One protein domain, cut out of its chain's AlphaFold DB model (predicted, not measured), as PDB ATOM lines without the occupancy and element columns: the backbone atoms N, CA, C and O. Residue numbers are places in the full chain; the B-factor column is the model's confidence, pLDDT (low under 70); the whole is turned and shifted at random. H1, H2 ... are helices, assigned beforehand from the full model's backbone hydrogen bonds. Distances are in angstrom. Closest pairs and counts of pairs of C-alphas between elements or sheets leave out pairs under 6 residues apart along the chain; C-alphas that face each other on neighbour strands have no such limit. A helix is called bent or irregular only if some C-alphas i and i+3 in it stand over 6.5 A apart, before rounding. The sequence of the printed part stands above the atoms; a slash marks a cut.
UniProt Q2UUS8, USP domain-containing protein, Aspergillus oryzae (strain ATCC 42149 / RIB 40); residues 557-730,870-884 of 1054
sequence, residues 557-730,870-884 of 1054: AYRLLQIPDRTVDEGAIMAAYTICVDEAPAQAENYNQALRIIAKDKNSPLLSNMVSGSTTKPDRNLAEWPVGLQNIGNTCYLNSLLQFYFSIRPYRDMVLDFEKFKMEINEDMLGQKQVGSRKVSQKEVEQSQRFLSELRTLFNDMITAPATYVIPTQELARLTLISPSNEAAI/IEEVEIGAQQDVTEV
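Overview. This is residues 557 to 730 and 870 to 884 of the 1054 residues of the protein "USP domain-containing protein" of Aspergillus oryzae (strain ATCC 42149 / RIB 40) (UniProt Q2UUS8). Two helical lobes sit end to end: in one, H2, H3 and H4 fold back and forth side by side with H1 packed on H3; in the other, the long helix H9 has H6 and H10 packed on it at wide angles. H5 joins the lobes, its first residues meeting H2, while H8 lies beyond the first end of H9. The 189 printed residues hold thirteen named helices, H1 to H13 in chain order, and no named strand: all helix. The whole is compact, with a radius of gyration of the C-alphas of 18.7 A and spans of 59 by 42 by 27 A.

Arrangement. H9, residues 682 to 704, touches H10, residues 714 to 721, with its residues 687 to 695 alone, at a steep tilt of 62 degrees; the closest C-alphas, of Glu 694 and Leu 716, are 5.7 A apart. With residues 692 to 700 alone it touches H6, residues 649 to 656, about perpendicular at 74 degrees; C-alphas 656 and 696 are closest, 5.3 A. H7, residues 658 to 661, and H9 only just touch, with 3 pairs of C-alphas within 8 A, as do H10 and H12, residues 870 to 874. H8, residues 667 to 671, and H11, residues 724 to 730, are each close to but not clearly touching H9. H5, residues 636 to 647, and H13, residues 881 to 884, only just touch, with 3 such pairs. H5 and H2, residues 570 to 583, touch only at their ends; C-alphas 571 and 636 are closest, 3.4 A. H2 and H3, residues 585 to 601, form a hairpin at 14 degrees; so do H3 and H4, residues 605 to 610, at 10 degrees. H1, residues 557 to 560, touches H3; C-alphas 557 and 594 are closest, 4.3 A. Every O i to N i+4 pair is within hydrogen-bond range in H2, H4, H5, H8, H10, H11 and H12, against 10 of 13 in H3, 3 of 4 in H6 and 18 of 19 in H9; H1, H7 and H13 are too short for one.

Along the chain. H9 runs 32.6 A from C-alpha 682 at (95.208, 27.346, 104.375) to C-alpha 704 at (101.011, 30.592, 72.482). H3 spans 24.2 A, H2 20.2 A and H5 16.2 A. H3 is irregular, with C-alphas 586 and 589 8.0 A apart. H1 begins at (69.835, 38.969, 66.452).

Size, cuts and confidence. The two farthest C-alphas, of Asn 590 and Asp 668, are 59.2 A apart. Residues 731 to 869 are not printed; C-alphas 730 and 870 are 11.8 A apart across the cut. The link H4 to H5 is long, 25 residues. Mean pLDDT of the printed part is 75.3; 54 residues are under 70, among them 608 to 625.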
ATOM      1  N   ALA A 557      68.581  39.632  66.118       72.06
ATOM      2  CA  ALA A 557      69.835  38.969  66.452       72.06
ATOM      3  C   ALA A 557      70.039  38.820  67.973       72.06
ATOM      4  O   ALA A 557      70.340  37.720  68.441       72.06
ATOM      5  N   TYR A 558      69.826  39.883  68.765       73.31
ATOM      6  CA  TYR A 558      69.861  39.772  70.233       73.31
ATOM      7  C   TYR A 558      68.745  38.842  70.747       73.31
ATOM      8  O   TYR A 558      68.999  37.992  71.597       73.31
ATOM      9  N   ARG A 559      67.530  38.946  70.188       76.06
ATOM     10  CA  ARG A 559      66.351  38.134  70.551       76.06
ATOM     11  C   ARG A 559      66.553  36.641  70.260       76.06
ATOM     12  O   ARG A 559      66.168  35.811  71.078       76.06
ATOM     13  N   LEU A 560      67.186  36.301  69.135       79.00
ATOM     14  CA  LEU A 560      67.499  34.930  68.720       79.00
ATOM     15  C   LEU A 560      68.590  34.296  69.594       79.00
ATOM     16  O   LEU A 560      68.527  33.101  69.871       79.00
ATOM     17  N   LEU A 561      69.540  35.102  70.075       76.62
ATOM     18  CA  LEU A 561      70.506  34.713  71.108       76.62
ATOM     19  C   LEU A 561      69.934  34.794  72.539       76.62
ATOM     20  O   LEU A 561      70.673  34.645  73.503       76.62
ATOM     21  N   GLN A 562      68.627  35.041  72.695       78.69
ATOM     22  CA  GLN A 562      67.930  35.172  73.984       78.69
ATOM     23  C   GLN A 562      68.501  36.267  74.911       78.69
ATOM     24  O   GLN A 562      68.307  36.238  76.126       78.69
ATOM     25  N   ILE A 563      69.170  37.272  74.341       71.38
ATOM     26  CA  ILE A 563      69.757  38.406  75.058       71.38
ATOM     27  C   ILE A 563      68.678  39.494  75.242       71.38
ATOM     28  O   ILE A 563      68.244  40.089  74.252       71.38
ATOM     29  N   PRO A 564      68.241  39.806  76.479       55.41
ATOM     30  CA  PRO A 564      67.107  40.706  76.716       55.41
ATOM     31  C   PRO A 564      67.451  42.203  76.630       55.41
ATOM     32  O   PRO A 564      66.545  43.034  76.585       55.41
ATOM     33  N   ASP A 565      68.735  42.567  76.622       68.06
ATOM     34  CA  ASP A 565      69.215  43.952  76.620       68.06
ATOM     35  C   ASP A 565      70.415  44.097  75.669       68.06
ATOM     36  O   ASP A 565      71.404  43.382  75.793       68.06
ATOM     37  N   ARG A 566      70.364  45.047  74.728       69.81
ATOM     38  CA  ARG A 566      71.464  45.299  73.774       69.81
ATOM     39  C   ARG A 566      72.679  45.975  74.417       69.81
ATOM     40  O   ARG A 566      73.765  46.004  73.832       69.81
ATOM     41  N   THR A 567      72.523  46.546  75.612       64.12
ATOM     42  CA  THR A 567      73.625  47.188  76.337       64.12
ATOM     43  C   THR A 567      74.578  46.191  76.991       64.12
ATOM     44  O   THR A 567      75.681  46.603  77.356       64.12
ATOM     45  N   VAL A 568      74.226  44.894  77.056       66.19
ATOM     46  CA  VAL A 568      75.132  43.851  77.568       66.19
ATOM     47  C   VAL A 568      76.456  43.829  76.814       66.19
ATOM     48  O   VAL A 568      76.577  44.246  75.659       66.19
ATOM     49  N   ASP A 569      77.479  43.355  77.496       73.94
ATOM     50  CA  ASP A 569      78.852  43.473  77.058       73.94
ATOM     51  C   ASP A 569      79.244  42.380  76.029       73.94
ATOM     52  O   ASP A 569      78.535  41.391  75.848       73.94
ATOM     53  N   GLU A 570      80.334  42.575  75.271       75.94
ATOM     54  CA  GLU A 570      80.689  41.684  74.136       75.94
ATOM     55  C   GLU A 570      80.902  40.222  74.576       75.94
ATOM     56  O   GLU A 570      80.560  39.277  73.864       75.94
ATOM     57  N   GLY A 571      81.411  40.069  75.796       63.62
ATOM     58  CA  GLY A 571      80.890  39.227  76.883       63.62
ATOM     59  C   GLY A 571      79.689  38.336  76.624       63.62
ATOM     60  O   GLY A 571      79.770  37.338  75.907       63.62
ATOM     61  N   ALA A 572      78.584  38.719  77.266       68.25
ATOM     62  CA  ALA A 572      77.275  38.082  77.167       68.25
ATOM     63  C   ALA A 572      76.917  37.666  75.733       68.25
ATOM     64  O   ALA A 572      76.364  36.592  75.516       68.25
ATOM     65  N   ILE A 573      77.286  38.489  74.747       81.81
ATOM     66  CA  ILE A 573      76.982  38.274  73.331       81.81
ATOM     67  C   ILE A 573      77.659  37.006  72.787       81.81
ATOM     68  O   ILE A 573      76.974  36.148  72.229       81.81
ATOM     69  N   MET A 574      78.976  36.839  72.963       76.25
ATOM     70  CA  MET A 574      79.652  35.616  72.490       76.25
ATOM     71  C   MET A 574      79.315  34.389  73.337       76.25
ATOM     72  O   MET A 574      79.304  33.275  72.814       76.25
ATOM     73  N   ALA A 575      79.020  34.576  74.621       70.00
ATOM     74  CA  ALA A 575      78.582  33.494  75.490       70.00
ATOM     75  C   ALA A 575      77.223  32.923  75.068       70.00
ATOM     76  O   ALA A 575      77.116  31.724  74.827       70.00
ATOM     77  N   ALA A 576      76.213  33.784  74.926       76.31
ATOM     78  CA  ALA A 576      74.875  33.401  74.492       76.31
ATOM     79  C   ALA A 576      74.901  32.759  73.097       76.31
ATOM     80  O   ALA A 576      74.293  31.715  72.889       76.31
ATOM     81  N   TYR A 577      75.701  33.308  72.174       83.81
ATOM     82  CA  TYR A 577      76.000  32.666  70.891       83.81
ATOM     83  C   TYR A 577      76.571  31.247  71.045       83.81
ATOM     84  O   TYR A 577      76.084  30.331  70.387       83.81
ATOM     85  N   THR A 578      77.562  31.045  71.919       76.12
ATOM     86  CA  THR A 578      78.188  29.724  72.113       76.12
ATOM     87  C   THR A 578      77.167  28.720  72.658       76.12
ATOM     88  O   THR A 578      77.032  27.631  72.110       76.12
ATOM     89  N   ILE A 579      76.375  29.124  73.660       76.50
ATOM     90  CA  ILE A 579      75.312  28.299  74.258       76.50
ATOM     91  C   ILE A 579      74.256  27.921  73.209       76.50
ATOM     92  O   ILE A 579      73.960  26.742  73.043       76.50
ATOM     93  N   CYS A 580      73.731  28.883  72.442       79.06
ATOM     94  CA  CYS A 580      72.727  28.601  71.411       79.06
ATOM     95  C   CYS A 580      73.252  27.675  70.296       79.06
ATOM     96  O   CYS A 580      72.497  26.843  69.787       79.06
ATOM     97  N   VAL A 581      74.533  27.780  69.926       79.44
ATOM     98  CA  VAL A 581      75.163  26.885  68.941       79.44
ATOM     99  C   VAL A 581      75.342  25.465  69.489       79.44
ATOM    100  O   VAL A 581      75.065  24.517  68.756       79.44
ATOM    101  N   ASP A 582      75.742  25.300  70.752       73.94
ATOM    102  CA  ASP A 582      75.924  23.976  71.368       73.94
ATOM    103  C   ASP A 582      74.586  23.282  71.699       73.94
ATOM    104  O   ASP A 582      74.466  22.065  71.534       73.94
ATOM    105  N   GLU A 583      73.552  24.030  72.106       71.88
ATOM    106  CA  GLU A 583      72.201  23.490  72.340       71.88
ATOM    107  C   GLU A 583      71.468  23.127  71.038       71.88
ATOM    108  O   GLU A 583      70.746  22.126  70.981       71.88
ATOM    109  N   ALA A 584      71.638  23.927  69.980       72.69
ATOM    110  CA  ALA A 584      70.919  23.778  68.714       72.69
ATOM    111  C   ALA A 584      71.849  23.859  67.480       72.69
ATOM    112  O   ALA A 584      71.636  24.696  66.596       72.69
ATOM    113  N   PRO A 585      72.826  22.939  67.321       72.19
ATOM    114  CA  PRO A 585      73.844  23.010  66.263       72.19
ATOM    115  C   PRO A 585      73.281  22.935  64.833       72.19
ATOM    116  O   PRO A 585      73.912  23.402  63.888       72.19
ATOM    117  N   ALA A 586      72.061  22.418  64.654       62.12
ATOM    118  CA  ALA A 586      71.340  22.459  63.377       62.12
ATOM    119  C   ALA A 586      70.910  23.881  62.941       62.12
ATOM    120  O   ALA A 586      70.557  24.070  61.779       62.12
ATOM    121  N   GLN A 587      70.942  24.869  63.841       68.25
ATOM    122  CA  GLN A 587      70.634  26.280  63.566       68.25
ATOM    123  C   GLN A 587      71.880  27.184  63.605       68.25
ATOM    124  O   GLN A 587      71.752  28.405  63.506       68.25
ATOM    125  N   ALA A 588      73.086  26.606  63.696       67.25
ATOM    126  CA  ALA A 588      74.338  27.346  63.864       67.25
ATOM    127  C   ALA A 588      74.550  28.471  62.834       67.25
ATOM    128  O   ALA A 588      75.026  29.536  63.207       67.25
ATOM    129  N   GLU A 589      74.141  28.308  61.568       64.12
ATOM    130  CA  GLU A 589      74.324  29.370  60.564       64.12
ATOM    131  C   GLU A 589      73.390  30.583  60.775       64.12
ATOM    132  O   GLU A 589      73.751  31.706  60.423       64.12
ATOM    133  N   ASN A 590      72.243  30.401  61.441       71.31
ATOM    134  CA  ASN A 590      71.384  31.514  61.856       71.31
ATOM    135  C   ASN A 590      72.011  32.265  63.043       71.31
ATOM    136  O   ASN A 590      72.042  33.494  63.040       71.31
ATOM    137  N   TYR A 591      72.570  31.546  64.024       79.75
ATOM    138  CA  TYR A 591      73.305  32.160  65.139       79.75
ATOM    139  C   TYR A 591      74.608  32.831  64.674       79.75
ATOM    140  O   TYR A 591      74.952  33.903  65.173       79.75
ATOM    141  N   ASN A 592      75.276  32.275  63.656       74.19
ATOM    142  CA  ASN A 592      76.351  32.947  62.929       74.19
ATOM    143  C   ASN A 592      75.832  34.276  62.378       74.19
ATOM    144  O   ASN A 592      76.376  35.324  62.708       74.19
ATOM    145  N   GLN A 593      74.753  34.272  61.591       70.06
ATOM    146  CA  GLN A 593      74.203  35.505  61.023       70.06
ATOM    147  C   GLN A 593      73.812  36.541  62.096       70.06
ATOM    148  O   GLN A 593      74.134  37.717  61.920       70.06
ATOM    149  N   ALA A 594      73.240  36.111  63.228       77.88
ATOM    150  CA  ALA A 594      72.964  36.968  64.384       77.88
ATOM    151  C   ALA A 594      74.238  37.640  64.921       77.88
ATOM    152  O   ALA A 594      74.328  38.870  64.976       77.88
ATOM    153  N   LEU A 595      75.265  36.850  65.252       79.50
ATOM    154  CA  LEU A 595      76.528  37.370  65.775       79.50
ATOM    155  C   LEU A 595      77.223  38.295  64.762       79.50
ATOM    156  O   LEU A 595      77.790  39.314  65.151       79.50
ATOM    157  N   ARG A 596      77.124  37.993  63.459       74.56
ATOM    158  CA  ARG A 596      77.685  38.792  62.347       74.56
ATOM    159  C   ARG A 596      77.074  40.197  62.292       74.56
ATOM    160  O   ARG A 596      77.756  41.146  61.908       74.56
ATOM    161  N   ILE A 597      75.811  40.333  62.691       75.94
ATOM    162  CA  ILE A 597      75.057  41.592  62.659       75.94
ATOM    163  C   ILE A 597      75.209  42.361  63.978       75.94
ATOM    164  O   ILE A 597      75.440  43.567  63.943       75.94
ATOM    165  N   ILE A 598      75.245  41.679  65.128       80.75
ATOM    166  CA  ILE A 598      75.598  42.306  66.415       80.75
ATOM    167  C   ILE A 598      77.047  42.829  66.409       80.75
ATOM    168  O   ILE A 598      77.325  43.908  66.929       80.75
ATOM    169  N   ALA A 599      77.976  42.111  65.771       74.62
ATOM    170  CA  ALA A 599      79.355  42.561  65.583       74.62
ATOM    171  C   ALA A 599      79.450  43.891  64.815       74.62
ATOM    172  O   ALA A 599      80.236  44.769  65.175       74.62
ATOM    173  N   LYS A 600      78.622  44.024  63.771       71.56
ATOM    174  CA  LYS A 600      78.498  45.187  62.881       71.56
ATOM    175  C   LYS A 600      77.825  46.370  63.597       71.56
ATOM    176  O   LYS A 600      78.294  47.493  63.451       71.56
ATOM    177  N   ASP A 601      76.808  46.104  64.422       77.69
ATOM    178  CA  ASP A 601      76.111  47.066  65.300       77.69
ATOM    179  C   ASP A 601      77.029  47.649  66.388       77.69
ATOM    180  O   ASP A 601      77.201  48.863  66.483       77.69
ATOM    181  N   LYS A 602      77.716  46.787  67.153       72.00
ATOM    182  CA  LYS A 602      78.702  47.206  68.169       72.00
ATOM    183  C   LYS A 602      79.992  47.778  67.568       72.00
ATOM    184  O   LYS A 602      80.833  48.273  68.313       72.00
ATOM    185  N   ASN A 603      80.167  47.694  66.244       60.44
ATOM    186  CA  ASN A 603      81.407  48.003  65.526       60.44
ATOM    187  C   ASN A 603      82.638  47.280  66.127       60.44
ATOM    188  O   ASN A 603      83.742  47.827  66.186       60.44
ATOM    189  N   SER A 604      82.438  46.050  66.614       68.19
ATOM    190  CA  SER A 604      83.466  45.289  67.322       68.19
ATOM    191  C   SER A 604      84.316  44.467  66.347       68.19
ATOM    192  O   SER A 604      83.792  43.569  65.672       68.19
ATOM    193  N   PRO A 605      85.646  44.680  66.302       65.06
ATOM    194  CA  PRO A 605      86.543  43.809  65.549       65.06
ATOM    195  C   PRO A 605      86.656  42.417  66.190       65.06
ATOM    196  O   PRO A 605      86.955  41.451  65.494       65.06
ATOM    197  N   LEU A 606      86.401  42.297  67.499       68.81
ATOM    198  CA  LEU A 606      86.487  41.040  68.242       68.81
ATOM    199  C   LEU A 606      85.321  40.124  67.845       68.81
ATOM    200  O   LEU A 606      85.553  39.019  67.352       68.81
ATOM    201  N   LEU A 607      84.085  40.631  67.934       73.88
ATOM    202  CA  LEU A 607      82.892  39.915  67.475       73.88
ATOM    203  C   LEU A 607      82.963  39.610  65.965       73.88
ATOM    204  O   LEU A 607      82.628  38.506  65.548       73.88
ATOM    205  N   SER A 608      83.457  40.542  65.138       68.06
ATOM    206  CA  SER A 608      83.540  40.359  63.674       68.06
ATOM    207  C   SER A 608      84.500  39.235  63.258       68.06
ATOM    208  O   SER A 608      84.222  38.485  62.314       68.06
ATOM    209  N   ASN A 609      85.621  39.090  63.971       65.88
ATOM    210  CA  ASN A 609      86.586  38.017  63.735       65.88
ATOM    211  C   ASN A 609      86.020  36.636  64.115       65.88
ATOM    212  O   ASN A 609      86.341  35.654  63.448       65.88
ATOM    213  N   MET A 610      85.153  36.563  65.133       67.12
ATOM    214  CA  MET A 610      84.541  35.312  65.605       67.12
ATOM    215  C   MET A 610      83.738  34.601  64.503       67.12
ATOM    216  O   MET A 610      83.841  33.391  64.328       67.12
ATOM    217  N   VAL A 611      82.963  35.364  63.726       63.69
ATOM    218  CA  VAL A 611      81.950  34.822  62.797       63.69
ATOM    219  C   VAL A 611      82.454  34.569  61.379       63.69
ATOM    220  O   VAL A 611      81.717  34.053  60.530       63.69
ATOM    221  N   SER A 612      83.663  35.031  61.068       52.25
ATOM    222  CA  SER A 612      84.139  35.097  59.686       52.25
ATOM    223  C   SER A 612      84.814  33.806  59.224       52.25
ATOM    224  O   SER A 612      84.889  33.573  58.018       52.25
ATOM    225  N   GLY A 613      85.356  32.993  60.143       47.41
ATOM    226  CA  GLY A 613      86.177  31.798  59.863       47.41
ATOM    227  C   GLY A 613      87.530  32.095  59.189       47.41
ATOM    228  O   GLY A 613      88.525  31.418  59.433       47.41
ATOM    229  N   SER A 614      87.581  33.154  58.382       35.19
ATOM    230  CA  SER A 614      88.783  33.770  57.847       35.19
ATOM    231  C   SER A 614      89.660  34.283  58.983       35.19
ATOM    232  O   SER A 614      89.347  35.280  59.637       35.19
ATOM    233  N   THR A 615      90.810  33.638  59.156       40.41
ATOM    234  CA  THR A 615      91.982  34.268  59.754       40.41
ATOM    235  C   THR A 615      92.447  35.398  58.836       40.41
ATOM    236  O   THR A 615      93.364  35.254  58.023       40.41
ATOM    237  N   THR A 616      91.831  36.570  58.999       34.59
ATOM    238  CA  THR A 616      92.489  37.841  58.709       34.59
ATOM    239  C   THR A 616      93.797  37.835  59.490       34.59
ATOM    240  O   THR A 616      93.814  38.061  60.699       34.59
ATOM    241  N   LYS A 617      94.908  37.490  58.819       38.47
ATOM    242  CA  LYS A 617      96.239  37.577  59.424       38.47
ATOM    243  C   LYS A 617      96.367  38.999  59.962       38.47
ATOM    244  O   LYS A 617      96.278  39.924  59.151       38.47
ATOM    245  N   PRO A 618      96.496  39.195  61.283       40.78
ATOM    246  CA  PRO A 618      96.544  40.540  61.814       40.78
ATOM    247  C   PRO A 618      97.794  41.220  61.261       40.78
ATOM    248  O   PRO A 618      98.845  40.589  61.139       40.78
ATOM    249  N   ASP A 619      97.699  42.518  60.979       41.81
ATOM    250  CA  ASP A 619      98.848  43.364  60.626       41.81
ATOM    251  C   ASP A 619      99.671  43.701  61.891       41.81
ATOM    252  O   ASP A 619      99.967  44.846  62.226       41.81
ATOM    253  N   ARG A 620      99.919  42.659  62.691       48.38
ATOM    254  CA  ARG A 620     100.589  42.649  63.988       48.38
ATOM    255  C   ARG A 620     101.415  41.378  64.054       48.38
ATOM    256  O   ARG A 620     100.916  40.293  63.757       48.38
ATOM    257  N   ASN A 621     102.662  41.503  64.485       50.84
ATOM    258  CA  ASN A 621     103.501  40.344  64.729       50.84
ATOM    259  C   ASN A 621     102.896  39.506  65.873       50.84
ATOM    260  O   ASN A 621     102.855  39.960  67.017       50.84
ATOM    261  N   LEU A 622     102.434  38.288  65.572       50.53
ATOM    262  CA  LEU A 622     101.885  37.355  66.571       50.53
ATOM    263  C   LEU A 622     102.932  36.917  67.615       50.53
ATOM    264  O   LEU A 622     102.566  36.386  68.653       50.53
ATOM    265  N   ALA A 623     104.223  37.182  67.384       53.31
ATOM    266  CA  ALA A 623     105.272  37.011  68.390       53.31
ATOM    267  C   ALA A 623     105.372  38.175  69.409       53.31
ATOM    268  O   ALA A 623     106.192  38.108  70.323       53.31
ATOM    269  N   GLU A 624     104.587  39.250  69.254       55.31
ATOM    270  CA  GLU A 624     104.665  40.468  70.086       55.31
ATOM    271  C   GLU A 624     103.362  40.820  70.826       55.31
ATOM    272  O   GLU A 624     103.408  41.566  71.807       55.31
ATOM    273  N   TRP A 625     102.211  40.302  70.387       65.94
ATOM    274  CA  TRP A 625     100.887  40.632  70.931       65.94
ATOM    275  C   TRP A 625     100.087  39.373  71.281       65.94
ATOM    276  O   TRP A 625     100.109  38.426  70.497       65.94
ATOM    277  N   PRO A 626      99.347  39.368  72.407       80.06
ATOM    278  CA  PRO A 626      98.504  38.240  72.777       80.06
ATOM    279  C   PRO A 626      97.288  38.100  71.860       80.06
ATOM    280  O   PRO A 626      96.824  39.071  71.250       80.06
ATOM    281  N   VAL A 627      96.725  36.896  71.842       84.12
ATOM    282  CA  VAL A 627      95.434  36.604  71.214       84.12
ATOM    283  C   VAL A 627      94.268  37.065  72.107       84.12
ATOM    284  O   VAL A 627      94.447  37.368  73.289       84.12
ATOM    285  N   GLY A 628      93.068  37.184  71.530       85.12
ATOM    286  CA  GLY A 628      91.879  37.671  72.240       85.12
ATOM    287  C   GLY A 628      91.335  36.700  73.297       85.12
ATOM    288  O   GLY A 628      91.823  35.583  73.450       85.12
ATOM    289  N   LEU A 629      90.268  37.108  73.992       86.81
ATOM    290  CA  LEU A 629      89.489  36.224  74.864       86.81
ATOM    291  C   LEU A 629      88.078  36.021  74.301       86.81
ATOM    292  O   LEU A 629      87.445  36.989  73.879       86.81
ATOM    293  N   GLN A 630      87.585  34.783  74.340       82.38
ATOM    294  CA  GLN A 630      86.169  34.457  74.161       82.38
ATOM    295  C   GLN A 630      85.461  34.407  75.522       82.38
ATOM    296  O   GLN A 630      86.067  34.109  76.550       82.38
ATOM    297  N   ASN A 631      84.181  34.771  75.534       75.38
ATOM    298  CA  ASN A 631      83.397  35.036  76.741       75.38
ATOM    299  C   ASN A 631      82.520  33.843  77.157       75.38
ATOM    300  O   ASN A 631      82.170  33.020  76.312       75.38
ATOM    301  N   ILE A 632      82.156  33.768  78.444       71.12
ATOM    302  CA  ILE A 632      81.489  32.609  79.063       71.12
ATOM    303  C   ILE A 632      80.444  33.119  80.059       71.12
ATOM    304  O   ILE A 632      80.794  33.649  81.106       71.12
ATOM    305  N   GLY A 633      79.159  32.990  79.744       69.25
ATOM    306  CA  GLY A 633      78.114  33.779  80.407       69.25
ATOM    307  C   GLY A 633      78.288  35.300  80.219       69.25
ATOM    308  O   GLY A 633      78.980  35.780  79.317       69.25
ATOM    309  N   ASN A 634      77.652  36.086  81.087       63.44
ATOM    310  CA  ASN A 634      77.615  37.551  80.997       63.44
ATOM    311  C   ASN A 634      78.910  38.210  81.523       63.44
ATOM    312  O   ASN A 634      78.888  38.868  82.561       63.44
ATOM    313  N   THR A 635      80.049  37.985  80.852       68.12
ATOM    314  CA  THR A 635      81.388  38.234  81.428       68.12
ATOM    315  C   THR A 635      82.371  39.030  80.546       68.12
ATOM    316  O   THR A 635      83.574  38.744  80.584       68.12
ATOM    317  N   CYS A 636      81.958  40.036  79.755       72.81
ATOM    318  CA  CYS A 636      82.978  40.848  79.051       72.81
ATOM    319  C   CYS A 636      83.801  41.638  80.047       72.81
ATOM    320  O   CYS A 636      85.005  41.732  79.873       72.81
ATOM    321  N   TYR A 637      83.163  42.228  81.062       76.31
ATOM    322  CA  TYR A 637      83.862  43.047  82.049       76.31
ATOM    323  C   TYR A 637      84.997  42.253  82.713       76.31
ATOM    324  O   TYR A 637      86.089  42.786  82.889       76.31
ATOM    325  N   LEU A 638      84.776  40.956  82.964       82.50
ATOM    326  CA  LEU A 638      85.803  40.006  83.385       82.50
ATOM    327  C   LEU A 638      86.884  39.830  82.308       82.50
ATOM    328  O   LEU A 638      88.058  40.001  82.608       82.50
ATOM    329  N   ASN A 639      86.532  39.542  81.055       86.38
ATOM    330  CA  ASN A 639      87.529  39.355  79.995       86.38
ATOM    331  C   ASN A 639      88.351  40.620  79.688       86.38
ATOM    332  O   ASN A 639      89.567  40.536  79.516       86.38
ATOM    333  N   SER A 640      87.736  41.802  79.691       86.12
ATOM    334  CA  SER A 640      88.417  43.094  79.589       86.12
ATOM    335  C   SER A 640      89.332  43.347  80.791       86.12
ATOM    336  O   SER A 640      90.442  43.844  80.615       86.12
ATOM    337  N   LEU A 641      88.917  42.949  82.000       87.88
ATOM    338  CA  LEU A 641      89.734  43.022  83.214       87.88
ATOM    339  C   LEU A 641      90.931  42.051  83.163       87.88
ATOM    340  O   LEU A 641      92.052  42.442  83.480       87.88
ATOM    341  N   LEU A 642      90.734  40.815  82.696       90.06
ATOM    342  CA  LEU A 642      91.796  39.819  82.502       90.06
ATOM    343  C   LEU A 642      92.810  40.272  81.435       90.06
ATOM    344  O   LEU A 642      94.018  40.164  81.649       90.06
ATOM    345  N   GLN A 643      92.342  40.852  80.324       89.62
ATOM    346  CA  GLN A 643      93.200  41.456  79.294       89.62
ATOM    347  C   GLN A 643      93.950  42.698  79.805       89.62
ATOM    348  O   GLN A 643      95.132  42.873  79.498       89.62
ATOM    349  N   PHE A 644      93.309  43.539  80.623       90.69
ATOM    350  CA  PHE A 644      93.968  44.662  81.294       90.69
ATOM    351  C   PHE A 644      95.089  44.169  82.217       90.69
ATOM    352  O   PHE A 644      96.228  44.622  82.083       90.69
ATOM    353  N   TYR A 645      94.822  43.172  83.065       91.69
ATOM    354  CA  TYR A 645      95.846  42.554  83.909       91.69
ATOM    355  C   TYR A 645      96.985  41.911  83.102       91.69
ATOM    356  O   TYR A 645      98.146  42.041  83.494       91.69
ATOM    357  N   PHE A 646      96.699  41.296  81.949       91.88
ATOM    358  CA  PHE A 646      97.736  40.807  81.033       91.88
ATOM    359  C   PHE A 646      98.611  41.948  80.473       91.88
ATOM    360  O   PHE A 646      99.821  41.786  80.309       91.88
ATOM    361  N   SER A 647      98.034  43.117  80.175       90.75
ATOM    362  CA  SER A 647      98.792  44.258  79.631       90.75
ATOM    363  C   SER A 647      99.830  44.824  80.616       90.75
ATOM    364  O   SER A 647     100.875  45.342  80.207       90.75
ATOM    365  N   ILE A 648      99.582  44.672  81.921       92.44
ATOM    366  CA  ILE A 648     100.450  45.151  82.999       92.44
ATOM    367  C   ILE A 648     101.612  44.168  83.171       92.44
ATOM    368  O   ILE A 648     101.539  43.222  83.957       92.44
ATOM    369  N   ARG A 649     102.717  44.408  82.448       91.56
ATOM    370  CA  ARG A 649     103.896  43.515  82.426       91.56
ATOM    371  C   ARG A 649     104.338  43.025  83.819       91.56
ATOM    372  O   ARG A 649     104.441  41.815  83.970       91.56
ATOM    373  N   PRO A 650     104.507  43.867  84.864       92.94
ATOM    374  CA  PRO A 650     104.944  43.377  86.176       92.94
ATOM    375  C   PRO A 650     103.964  42.409  86.858       92.94
ATOM    376  O   PRO A 650     104.398  41.604  87.676       92.94
ATOM    377  N   TYR A 651     102.666  42.468  86.539       94.69
ATOM    378  CA  TYR A 651     101.668  41.513  87.031       94.69
ATOM    379  C   TYR A 651     101.628  40.259  86.153       94.69
ATOM    380  O   TYR A 651     101.743  39.147  86.659       94.69
ATOM    381  N   ARG A 652     101.539  40.429  84.827       93.50
ATOM    382  CA  ARG A 652     101.569  39.320  83.864       93.50
ATOM    383  C   ARG A 652     102.801  38.441  84.053       93.50
ATOM    384  O   ARG A 652     102.674  37.224  84.105       93.50
ATOM    385  N   ASP A 653     103.974  39.049  84.181       93.62
ATOM    386  CA  ASP A 653     105.236  38.325  84.296       93.62
ATOM    387  C   ASP A 653     105.294  37.570  85.637       93.62
ATOM    388  O   ASP A 653     105.656  36.399  85.642       93.62
ATOM    389  N   MET A 654     104.803  38.158  86.741       94.38
ATOM    390  CA  MET A 654     104.615  37.471  88.035       94.38
ATOM    391  C   MET A 654     103.685  36.249  87.931       94.38
ATOM    392  O   MET A 654     103.954  35.218  88.547       94.38
ATOM    393  N   VAL A 655     102.602  36.353  87.156       94.75
ATOM    394  CA  VAL A 655     101.641  35.260  86.932       94.75
ATOM    395  C   VAL A 655     102.226  34.173  86.023       94.75
ATOM    396  O   VAL A 655     102.082  32.993  86.322       94.75
ATOM    397  N   LEU A 656     102.939  34.519  84.949       92.62
ATOM    398  CA  LEU A 656     103.597  33.536  84.074       92.62
ATOM    399  C   LEU A 656     104.685  32.745  84.824       92.62
ATOM    400  O   LEU A 656     104.750  31.515  84.721       92.62
ATOM    401  N   ASP A 657     105.474  33.445  85.642       93.62
ATOM    402  CA  ASP A 657     106.515  32.892  86.513       93.62
ATOM    403  C   ASP A 657     105.990  32.389  87.876       93.62
ATOM    404  O   ASP A 657     106.793  32.178  88.787       93.62
ATOM    405  N   PHE A 658     104.674  32.176  88.046       92.88
ATOM    406  CA  PHE A 658     104.028  31.977  89.357       92.88
ATOM    407  C   PHE A 658     104.753  31.011  90.306       92.88
ATOM    408  O   PHE A 658     104.866  31.331  91.482       92.88
ATOM    409  N   GLU A 659     105.326  29.892  89.843       89.50
ATOM    410  CA  GLU A 659     106.068  28.952  90.711       89.50
ATOM    411  C   GLU A 659     107.242  29.604  91.479       89.50
ATOM    412  O   GLU A 659     107.626  29.121  92.541       89.50
ATOM    413  N   LYS A 660     107.806  30.721  90.988       89.69
ATOM    414  CA  LYS A 660     108.831  31.517  91.690       89.69
ATOM    415  C   LYS A 660     108.246  32.355  92.835       89.69
ATOM    416  O   LYS A 660     108.956  32.647  93.801       89.69
ATOM    417  N   PHE A 661     106.981  32.759  92.727       88.00
ATOM    418  CA  PHE A 661     106.276  33.672  93.641       88.00
ATOM    419  C   PHE A 661     105.305  32.960  94.590       88.00
ATOM    420  O   PHE A 661     105.007  33.484  95.663       88.00
ATOM    421  N   LYS A 662     104.841  31.772  94.203       88.94
ATOM    422  CA  LYS A 662     103.950  30.872  94.935       88.94
ATOM    423  C   LYS A 662     104.416  30.653  96.369       88.94
ATOM    424  O   LYS A 662     105.606  30.490  96.642       88.94
ATOM    425  N   MET A 663     103.460  30.666  97.286       82.69
ATOM    426  CA  MET A 663     103.717  30.445  98.701       82.69
ATOM    427  C   MET A 663     103.834  28.951  99.039       82.69
ATOM    428  O   MET A 663     103.033  28.136  98.586       82.69
ATOM    429  N   GLU A 664     104.792  28.590  99.891       82.50
ATOM    430  CA  GLU A 664     104.858  27.248 100.480       82.50
ATOM    431  C   GLU A 664     103.840  27.094 101.620       82.50
ATOM    432  O   GLU A 664     103.689  27.981 102.465       82.50
ATOM    433  N   ILE A 665     103.152  25.950 101.659       81.56
ATOM    434  CA  ILE A 665     102.116  25.644 102.655       81.56
ATOM    435  C   ILE A 665     102.774  24.965 103.868       81.56
ATOM    436  O   ILE A 665     102.633  23.766 104.095       81.56
ATOM    437  N   ASN A 666     103.519  25.765 104.633       80.06
ATOM    438  CA  ASN A 666     104.191  25.368 105.875       80.06
ATOM    439  C   ASN A 666     103.551  26.124 107.058       80.06
ATOM    440  O   ASN A 666     103.252  27.313 106.922       80.06
ATOM    441  N   GLU A 667     103.360  25.482 108.220       71.56
ATOM    442  CA  GLU A 667     102.613  26.073 109.354       71.56
ATOM    443  C   GLU A 667     103.185  27.426 109.822       71.56
ATOM    444  O   GLU A 667     102.429  28.386 109.983       71.56
ATOM    445  N   ASP A 668     104.513  27.543 109.943       70.50
ATOM    446  CA  ASP A 668     105.198  28.785 110.343       70.50
ATOM    447  C   ASP A 668     104.934  29.956 109.383       70.50
ATOM    448  O   ASP A 668     104.788  31.105 109.813       70.50
ATOM    449  N   MET A 669     104.862  29.669 108.078       71.75
ATOM    450  CA  MET A 669     104.626  30.664 107.027       71.75
ATOM    451  C   MET A 669     103.149  31.058 106.957       71.75
ATOM    452  O   MET A 669     102.827  32.223 106.723       71.75
ATOM    453  N   LEU A 670     102.241  30.106 107.193       75.19
ATOM    454  CA  LEU A 670     100.802  30.362 107.226       75.19
ATOM    455  C   LEU A 670     100.398  31.167 108.472       75.19
ATOM    456  O   LEU A 670      99.614  32.108 108.364       75.19
ATOM    457  N   GLY A 671     100.977  30.870 109.641       70.19
ATOM    458  CA  GLY A 671     100.712  31.606 110.886       70.19
ATOM    459  C   GLY A 671     101.071  33.099 110.822       70.19
ATOM    460  O   GLY A 671     100.467  33.912 111.535       70.19
ATOM    461  N   GLN A 672     102.010  33.450 109.937       72.12
ATOM    462  CA  GLN A 672     102.467  34.813 109.642       72.12
ATOM    463  C   GLN A 672     101.701  35.495 108.492       72.12
ATOM    464  O   GLN A 672     101.905  36.685 108.267       72.12
ATOM    465  N   LYS A 673     100.816  34.796 107.761       80.75
ATOM    466  CA  LYS A 673     100.141  35.377 106.591       80.75
ATOM    467  C   LYS A 673      98.896  36.188 106.964       80.75
ATOM    468  O   LYS A 673      97.894  35.655 107.449       80.75
ATOM    469  N   GLN A 674      98.935  37.474 106.638       83.50
ATOM    470  CA  GLN A 674      97.848  38.427 106.840       83.50
ATOM    471  C   GLN A 674      97.756  39.372 105.635       83.50
ATOM    472  O   GLN A 674      98.761  39.936 105.211       83.50
ATOM    473  N   VAL A 675      96.553  39.536 105.084       82.38
ATOM    474  CA  VAL A 675      96.258  40.420 103.946       82.38
ATOM    475  C   VAL A 675      95.154  41.379 104.394       82.38
ATOM    476  O   VAL A 675      94.065  40.944 104.778       82.38
ATOM    477  N   GLY A 676      95.443  42.681 104.419       80.19
ATOM    478  CA  GLY A 676      94.629  43.648 105.154       80.19
ATOM    479  C   GLY A 676      94.604  43.339 106.654       80.19
ATOM    480  O   GLY A 676      95.587  42.896 107.248       80.19
ATOM    481  N   SER A 677      93.436  43.518 107.268       75.44
ATOM    482  CA  SER A 677      93.166  43.186 108.673       75.44
ATOM    483  C   SER A 677      92.876  41.695 108.929       75.44
ATOM    484  O   SER A 677      92.575  41.317 110.062       75.44
ATOM    485  N   ARG A 678      92.933  40.830 107.902       78.81
ATOM    486  CA  ARG A 678      92.523  39.417 107.985       78.81
ATOM    487  C   ARG A 678      93.719  38.470 107.887       78.81
ATOM    488  O   ARG A 678      94.492  38.524 106.932       78.81
ATOM    489  N   LYS A 679      93.821  37.533 108.836       81.69
ATOM    490  CA  LYS A 679      94.634  36.320 108.654       81.69
ATOM    491  C   LYS A 679      93.988  35.422 107.602       81.69
ATOM    492  O   LYS A 679      92.765  35.292 107.579       81.69
ATOM    493  N   VAL A 680      94.810  34.814 106.753       81.94
ATOM    494  CA  VAL A 680      94.361  33.992 105.620       81.94
ATOM    495  C   VAL A 680      94.465  32.513 105.992       81.94
ATOM    496  O   VAL A 680      95.504  32.067 106.477       81.94
ATOM    497  N   SER A 681      93.400  31.738 105.783       83.19
ATOM    498  CA  SER A 681      93.405  30.297 106.068       83.19
ATOM    499  C   SER A 681      94.132  29.485 104.989       83.19
ATOM    500  O   SER A 681      94.241  29.910 103.838       83.19
ATOM    501  N   GLN A 682      94.574  28.267 105.331       83.06
ATOM    502  CA  GLN A 682      95.208  27.346 104.375       83.06
ATOM    503  C   GLN A 682      94.361  27.155 103.107       83.06
ATOM    504  O   GLN A 682      94.889  27.211 102.003       83.06
ATOM    505  N   LYS A 683      93.041  26.997 103.263       81.31
ATOM    506  CA  LYS A 683      92.115  26.773 102.145       81.31
ATOM    507  C   LYS A 683      91.969  27.999 101.246       81.31
ATOM    508  O   LYS A 683      91.869  27.844 100.036       81.31
ATOM    509  N   GLU A 684      91.996  29.207 101.812       83.44
ATOM    510  CA  GLU A 684      92.016  30.448 101.026       83.44
ATOM    511  C   GLU A 684      93.338  30.588 100.253       83.44
ATOM    512  O   GLU A 684      93.312  31.017  99.100       83.44
ATOM    513  N   VAL A 685      94.477  30.166 100.824       86.31
ATOM    514  CA  VAL A 685      95.755  30.086 100.091       86.31
ATOM    515  C   VAL A 685      95.670  29.054  98.963       86.31
ATOM    516  O   VAL A 685      95.943  29.403  97.822       86.31
ATOM    517  N   GLU A 686      95.240  27.819  99.233       87.56
ATOM    518  CA  GLU A 686      95.089  26.750  98.227       87.56
ATOM    519  C   GLU A 686      94.158  27.164  97.070       87.56
ATOM    520  O   GLU A 686      94.515  27.012  95.899       87.56
ATOM    521  N   GLN A 687      93.003  27.764  97.384       85.94
ATOM    522  CA  GLN A 687      92.059  28.306  96.401       85.94
ATOM    523  C   GLN A 687      92.685  29.436  95.572       85.94
ATOM    524  O   GLN A 687      92.570  29.441  94.346       85.94
ATOM    525  N   SER A 688      93.421  30.344  96.214       90.25
ATOM    526  CA  SER A 688      94.115  31.446  95.538       90.25
ATOM    527  C   SER A 688      95.265  30.963  94.646       90.25
ATOM    528  O   SER A 688      95.477  31.490  93.554       90.25
ATOM    529  N   GLN A 689      96.002  29.929  95.069       91.94
ATOM    530  CA  GLN A 689      97.032  29.299  94.239       91.94
ATOM    531  C   GLN A 689      96.423  28.589  93.030       91.94
ATOM    532  O   GLN A 689      97.025  28.619  91.954       91.94
ATOM    533  N   ARG A 690      95.228  27.997  93.168       90.38
ATOM    534  CA  ARG A 690      94.470  27.485  92.022       90.38
ATOM    535  C   ARG A 690      94.079  28.623  91.080       90.38
ATOM    536  O   ARG A 690      94.386  28.524  89.899       90.38
ATOM    537  N   PHE A 691      93.523  29.722  91.595       93.06
ATOM    538  CA  PHE A 691      93.182  30.909  90.801       93.06
ATOM    539  C   PHE A 691      94.373  31.431  89.976       93.06
ATOM    540  O   PHE A 691      94.253  31.548  88.757       93.06
ATOM    541  N   LEU A 692      95.546  31.657  90.587       93.88
ATOM    542  CA  LEU A 692      96.732  32.079  89.825       93.88
ATOM    543  C   LEU A 692      97.287  30.993  88.891       93.88
ATOM    544  O   LEU A 692      97.909  31.336  87.889       93.88
ATOM    545  N   SER A 693      97.050  29.705  89.159       93.75
ATOM    546  CA  SER A 693      97.428  28.625  88.234       93.75
ATOM    547  C   SER A 693      96.542  28.614  86.986       93.75
ATOM    548  O   SER A 693      97.065  28.547  85.879       93.75
ATOM    549  N   GLU A 694      95.223  28.748  87.143       93.50
ATOM    550  CA  GLU A 694      94.276  28.862  86.024       93.50
ATOM    551  C   GLU A 694      94.523  30.159  85.224       93.50
ATOM    552  O   GLU A 694      94.566  30.137  83.994       93.50
ATOM    553  N   LEU A 695      94.784  31.284  85.908       94.19
ATOM    554  CA  LEU A 695      95.141  32.559  85.272       94.19
ATOM    555  C   LEU A 695      96.475  32.475  84.513       94.19
ATOM    556  O   LEU A 695      96.617  33.055  83.439       94.19
ATOM    557  N   ARG A 696      97.448  31.724  85.040       94.56
ATOM    558  CA  ARG A 696      98.717  31.430  84.363       94.56
ATOM    559  C   ARG A 696      98.521  30.565  83.127       94.56
ATOM    560  O   ARG A 696      99.182  30.840  82.129       94.56
ATOM    561  N   THR A 697      97.647  29.560  83.167       94.12
ATOM    562  CA  THR A 697      97.265  28.793  81.970       94.12
ATOM    563  C   THR A 697      96.707  29.748  80.918       94.12
ATOM    564  O   THR A 697      97.307  29.876  79.854       94.12
ATOM    565  N   LEU A 698      95.699  30.557  81.274       92.81
ATOM    566  CA  LEU A 698      95.118  31.550  80.367       92.81
ATOM    567  C   LEU A 698      96.165  32.518  79.791       92.81
ATOM    568  O   LEU A 698      96.160  32.782  78.593       92.81
ATOM    569  N   PHE A 699      97.089  33.035  80.607       94.12
ATOM    570  CA  PHE A 699      98.132  33.954  80.138       94.12
ATOM    571  C   PHE A 699      99.175  33.271  79.230       94.12
ATOM    572  O   PHE A 699      99.728  33.939  78.360       94.12
ATOM    573  N   ASN A 700      99.441  31.968  79.383       92.38
ATOM    574  CA  ASN A 700     100.280  31.218  78.438       92.38
ATOM    575  C   ASN A 700      99.526  30.923  77.135       92.38
ATOM    576  O   ASN A 700     100.092  31.088  76.053       92.38
ATOM    577  N   ASP A 701      98.249  30.558  77.216       91.25
ATOM    578  CA  ASP A 701      97.402  30.306  76.046       91.25
ATOM    579  C   ASP A 701      97.222  31.597  75.228       91.25
ATOM    580  O   ASP A 701      97.404  31.591  74.013       91.25
ATOM    581  N   MET A 702      97.020  32.740  75.897       90.19
ATOM    582  CA  MET A 702      97.018  34.076  75.284       90.19
ATOM    583  C   MET A 702      98.318  34.414  74.528       90.19
ATOM    584  O   MET A 702      98.280  35.257  73.636       90.19
ATOM    585  N   ILE A 703      99.457  33.800  74.867       88.31
ATOM    586  CA  ILE A 703     100.762  34.025  74.210       88.31
ATOM    587  C   ILE A 703     101.050  32.986  73.117       88.31
ATOM    588  O   ILE A 703     101.771  33.284  72.167       88.31
ATOM    589  N   THR A 704     100.543  31.757  73.258       85.25
ATOM    590  CA  THR A 704     101.011  30.592  72.482       85.25
ATOM    591  C   THR A 704      99.955  29.939  71.592       85.25
ATOM    592  O   THR A 704     100.317  29.139  70.725       85.25
ATOM    593  N   ALA A 705      98.669  30.260  71.757       84.06
ATOM    594  CA  ALA A 705      97.611  29.664  70.951       84.06
ATOM    595  C   ALA A 705      97.697  30.094  69.468       84.06
ATOM    596  O   ALA A 705      97.888  31.272  69.169       84.06
ATOM    597  N   PRO A 706      97.492  29.168  68.510       71.94
ATOM    598  CA  PRO A 706      97.467  29.479  67.077       71.94
ATOM    599  C   PRO A 706      96.125  30.068  66.597       71.94
ATOM    600  O   PRO A 706      95.987  30.397  65.418       71.94
ATOM    601  N   ALA A 707      95.124  30.149  67.478       74.19
ATOM    602  CA  ALA A 707      93.813  30.736  67.215       74.19
ATOM    603  C   ALA A 707      93.827  32.259  67.444       74.19
ATOM    604  O   ALA A 707      94.718  32.793  68.091       74.19
ATOM    605  N   THR A 708      92.822  32.982  66.945       74.50
ATOM    606  CA  THR A 708      92.701  34.440  67.155       74.50
ATOM    607  C   THR A 708      92.218  34.825  68.560       74.50
ATOM    608  O   THR A 708      92.271  36.002  68.925       74.50
ATOM    609  N   TYR A 709      91.775  33.849  69.357       85.19
ATOM    610  CA  TYR A 709      91.307  33.996  70.734       85.19
ATOM    611  C   TYR A 709      91.504  32.696  71.531       85.19
ATOM    612  O   TYR A 709      91.721  31.632  70.951       85.19
ATOM    613  N   VAL A 710      91.375  32.782  72.858       87.88
ATOM    614  CA  VAL A 710      91.300  31.640  73.789       87.88
ATOM    615  C   VAL A 710      90.116  31.794  74.750       87.88
ATOM    616  O   VAL A 710      89.638  32.903  74.985       87.88
ATOM    617  N   ILE A 711      89.619  30.683  75.294       85.88
ATOM    618  CA  ILE A 711      88.476  30.649  76.219       85.88
ATOM    619  C   ILE A 711      89.024  30.451  77.647       85.88
ATOM    620  O   ILE A 711      89.768  29.491  77.857       85.88
ATOM    621  N   PRO A 712      88.698  31.309  78.636       85.56
ATOM    622  CA  PRO A 712      88.995  31.047  80.048       85.56
ATOM    623  C   PRO A 712      88.414  29.712  80.542       85.56
ATOM    624  O   PRO A 712      87.439  29.203  79.996       85.56
ATOM    625  N   THR A 713      88.945  29.129  81.617       85.06
ATOM    626  CA  THR A 713      88.280  27.964  82.225       85.06
ATOM    627  C   THR A 713      87.045  28.412  83.018       85.06
ATOM    628  O   THR A 713      87.046  29.479  83.637       85.06
ATOM    629  N   GLN A 714      85.986  27.591  83.054       80.62
ATOM    630  CA  GLN A 714      84.824  27.850  83.924       80.62
ATOM    631  C   GLN A 714      85.240  27.977  85.402       80.62
ATOM    632  O   GLN A 714      84.669  28.779  86.134       80.62
ATOM    633  N   GLU A 715      86.273  27.245  85.838       82.81
ATOM    634  CA  GLU A 715      86.833  27.383  87.189       82.81
ATOM    635  C   GLU A 715      87.540  28.733  87.385       82.81
ATOM    636  O   GLU A 715      87.361  29.337  88.439       82.81
ATOM    637  N   LEU A 716      88.273  29.264  86.395       86.62
ATOM    638  CA  LEU A 716      88.837  30.619  86.474       86.62
ATOM    639  C   LEU A 716      87.731  31.672  86.602       86.62
ATOM    640  O   LEU A 716      87.825  32.548  87.462       86.62
ATOM    641  N   ALA A 717      86.665  31.567  85.803       82.75
ATOM    642  CA  ALA A 717      85.511  32.460  85.912       82.75
ATOM    643  C   ALA A 717      84.864  32.361  87.306       82.75
ATOM    644  O   ALA A 717      84.750  33.369  88.005       82.75
ATOM    645  N   ARG A 718      84.552  31.143  87.769       81.31
ATOM    646  CA  ARG A 718      83.985  30.880  89.102       81.31
ATOM    647  C   ARG A 718      84.854  31.441  90.229       81.31
ATOM    648  O   ARG A 718      84.329  32.100  91.120       81.31
ATOM    649  N   LEU A 719      86.167  31.205  90.194       84.19
ATOM    650  CA  LEU A 719      87.117  31.708  91.193       84.19
ATOM    651  C   LEU A 719      87.256  33.234  91.153       84.19
ATOM    652  O   LEU A 719      87.476  33.849  92.193       84.19
ATOM    653  N   THR A 720      87.114  33.858  89.983       82.88
ATOM    654  CA  THR A 720      87.198  35.319  89.862       82.88
ATOM    655  C   THR A 720      85.942  36.014  90.390       82.88
ATOM    656  O   THR A 720      86.045  37.053  91.041       82.88
ATOM    657  N   LEU A 721      84.765  35.430  90.149       77.81
ATOM    658  CA  LEU A 721      83.463  36.004  90.504       77.81
ATOM    659  C   LEU A 721      83.026  35.663  91.943       77.81
ATOM    660  O   LEU A 721      82.470  36.500  92.652       77.81
ATOM    661  N   ILE A 722      83.291  34.447  92.427       74.38
ATOM    662  CA  ILE A 722      82.890  34.028  93.776       74.38
ATOM    663  C   ILE A 722      84.061  34.197  94.748       74.38
ATOM    664  O   ILE A 722      85.019  33.424  94.737       74.38
ATOM    665  N   SER A 723      83.954  35.172  95.656       69.56
ATOM    666  CA  SER A 723      84.882  35.280  96.786       69.56
ATOM    667  C   SER A 723      84.728  34.077  97.743       69.56
ATOM    668  O   SER A 723      83.607  33.587  97.940       69.56
ATOM    669  N   PRO A 724      85.797  33.624  98.433       65.19
ATOM    670  CA  PRO A 724      85.709  32.509  99.389       65.19
ATOM    671  C   PRO A 724      84.692  32.741 100.522       65.19
ATOM    672  O   PRO A 724      84.128  31.796 101.078       65.19
ATOM    673  N   SER A 725      84.423  34.010 100.852       62.72
ATOM    674  CA  SER A 725      83.421  34.392 101.857       62.72
ATOM    675  C   SER A 725      81.985  34.247 101.325       62.72
ATOM    676  O   SER A 725      81.116  33.774 102.060       62.72
ATOM    677  N   ASN A 726      81.748  34.554 100.043       64.69
ATOM    678  CA  ASN A 726      80.446  34.383  99.388       64.69
ATOM    679  C   ASN A 726      80.131  32.892  99.158       64.69
ATOM    680  O   ASN A 726      79.031  32.445  99.488       64.69
ATOM    681  N   GLU A 727      81.113  32.089  98.722       64.75
ATOM    682  CA  GLU A 727      80.976  30.624  98.571       64.75
ATOM    683  C   GLU A 727      80.529  29.954  99.890       64.75
ATOM    684  O   GLU A 727      79.677  29.059  99.917       64.75
ATOM    685  N   ALA A 728      81.068  30.432 101.017       60.12
ATOM    686  CA  ALA A 728      80.730  29.966 102.360       60.12
ATOM    687  C   ALA A 728      79.389  30.501 102.902       60.12
ATOM    688  O   ALA A 728      78.904  29.978 103.911       60.12
ATOM    689  N   ALA A 729      78.796  31.524 102.278       58.94
ATOM    690  CA  ALA A 729      77.476  32.056 102.619       58.94
ATOM    691  C   ALA A 729      76.361  31.346 101.832       58.94
ATOM    692  O   ALA A 729      75.372  30.917 102.432       58.94
ATOM    693  N   ILE A 730      76.559  31.140 100.523       58.50
ATOM    694  CA  ILE A 730      75.629  30.420  99.632       58.50
ATOM    695  C   ILE A 730      75.342  29.016 100.181       58.50
ATOM    696  O   ILE A 730      74.187  28.671 100.433       58.50
ATOM    697  N   ILE A 870      77.074  26.149  90.066       54.62
ATOM    698  CA  ILE A 870      77.371  26.416  88.648       54.62
ATOM    699  C   ILE A 870      76.214  27.219  88.039       54.62
ATOM    700  O   ILE A 870      76.438  28.256  87.424       54.62
ATOM    701  N   GLU A 871      74.977  26.813  88.328       53.34
ATOM    702  CA  GLU A 871      73.745  27.509  87.954       53.34
ATOM    703  C   GLU A 871      73.719  28.951  88.511       53.34
ATOM    704  O   GLU A 871      73.358  29.860  87.778       53.34
ATOM    705  N   GLU A 872      74.193  29.232  89.734       52.97
ATOM    706  CA  GLU A 872      74.328  30.622  90.234       52.97
ATOM    707  C   GLU A 872      75.421  31.461  89.526       52.97
ATOM    708  O   GLU A 872      75.396  32.687  89.628       52.97
ATOM    709  N   VAL A 873      76.359  30.847  88.789       52.62
ATOM    710  CA  VAL A 873      77.352  31.558  87.949       52.62
ATOM    711  C   VAL A 873      76.839  31.756  86.522       52.62
ATOM    712  O   VAL A 873      77.102  32.788  85.906       52.62
ATOM    713  N   GLU A 874      76.087  30.789  85.995       47.47
ATOM    714  CA  GLU A 874      75.523  30.841  84.643       47.47
ATOM    715  C   GLU A 874      74.228  31.683  84.590       47.47
ATOM    716  O   GLU A 874      73.990  32.394  83.612       47.47
ATOM    717  N   ILE A 875      73.429  31.715  85.667       42.88
ATOM    718  CA  ILE A 875      72.179  32.493  85.776       42.88
ATOM    719  C   ILE A 875      72.468  33.948  86.202       42.88
ATOM    720  O   ILE A 875      72.093  34.421  87.272       42.88
ATOM    721  N   GLY A 876      73.109  34.691  85.298       43.56
ATOM    722  CA  GLY A 876      72.830  36.115  85.048       43.56
ATOM    723  C   GLY A 876      73.087  37.159  86.148       43.56
ATOM    724  O   GLY A 876      72.769  38.328  85.921       43.56
ATOM    725  N   ALA A 877      73.651  36.805  87.305       45.56
ATOM    726  CA  ALA A 877      73.894  37.742  88.401       45.56
ATOM    727  C   ALA A 877      74.974  38.787  88.044       45.56
ATOM    728  O   ALA A 877      76.173  38.514  88.102       45.56
ATOM    729  N   GLN A 878      74.555  40.011  87.702       47.81
ATOM    730  CA  GLN A 878      75.467  41.144  87.514       47.81
ATOM    731  C   GLN A 878      76.109  41.534  88.855       47.81
ATOM    732  O   GLN A 878      75.467  42.151  89.706       47.81
ATOM    733  N   GLN A 879      77.377  41.168  89.042       64.31
ATOM    734  CA  GLN A 879      78.190  41.589  90.183       64.31
ATOM    735  C   GLN A 879      78.766  42.996  89.971       64.31
ATOM    736  O   GLN A 879      78.942  43.450  88.838       64.31
ATOM    737  N   ASP A 880      79.113  43.678  91.064       72.69
ATOM    738  CA  ASP A 880      79.876  44.921  90.977       72.69
ATOM    739  C   ASP A 880      81.313  44.605  90.528       72.69
ATOM    740  O   ASP A 880      82.044  43.861  91.187       72.69
ATOM    741  N   VAL A 881      81.744  45.208  89.418       77.94
ATOM    742  CA  VAL A 881      83.115  45.096  88.888       77.94
ATOM    743  C   VAL A 881      84.159  45.468  89.953       77.94
ATOM    744  O   VAL A 881      85.260  44.922  89.963       77.94
ATOM    745  N   THR A 882      83.803  46.340  90.899       79.50
ATOM    746  CA  THR A 882      84.623  46.730  92.054       79.50
ATOM    747  C   THR A 882      84.845  45.574  93.032       79.50
ATOM    748  O   THR A 882      85.948  45.431  93.558       79.50
ATOM    749  N   GLU A 883      83.840  44.722  93.273       81.44
ATOM    750  CA  GLU A 883      84.001  43.506  94.091       81.44
ATOM    751  C   GLU A 883      84.932  42.516  93.377       81.44
ATOM    752  O   GLU A 883      85.850  41.977  93.992       81.44
ATOM    753  N   VAL A 884      84.765  42.357  92.061       85.06
ATOM    754  CA  VAL A 884      85.566  41.437  91.238       85.06
ATOM    755  C   VAL A 884      87.035  41.879  91.140       85.06
ATOM    756  O   VAL A 884      87.929  41.058  91.346       85.06
TER     757      VAL A 884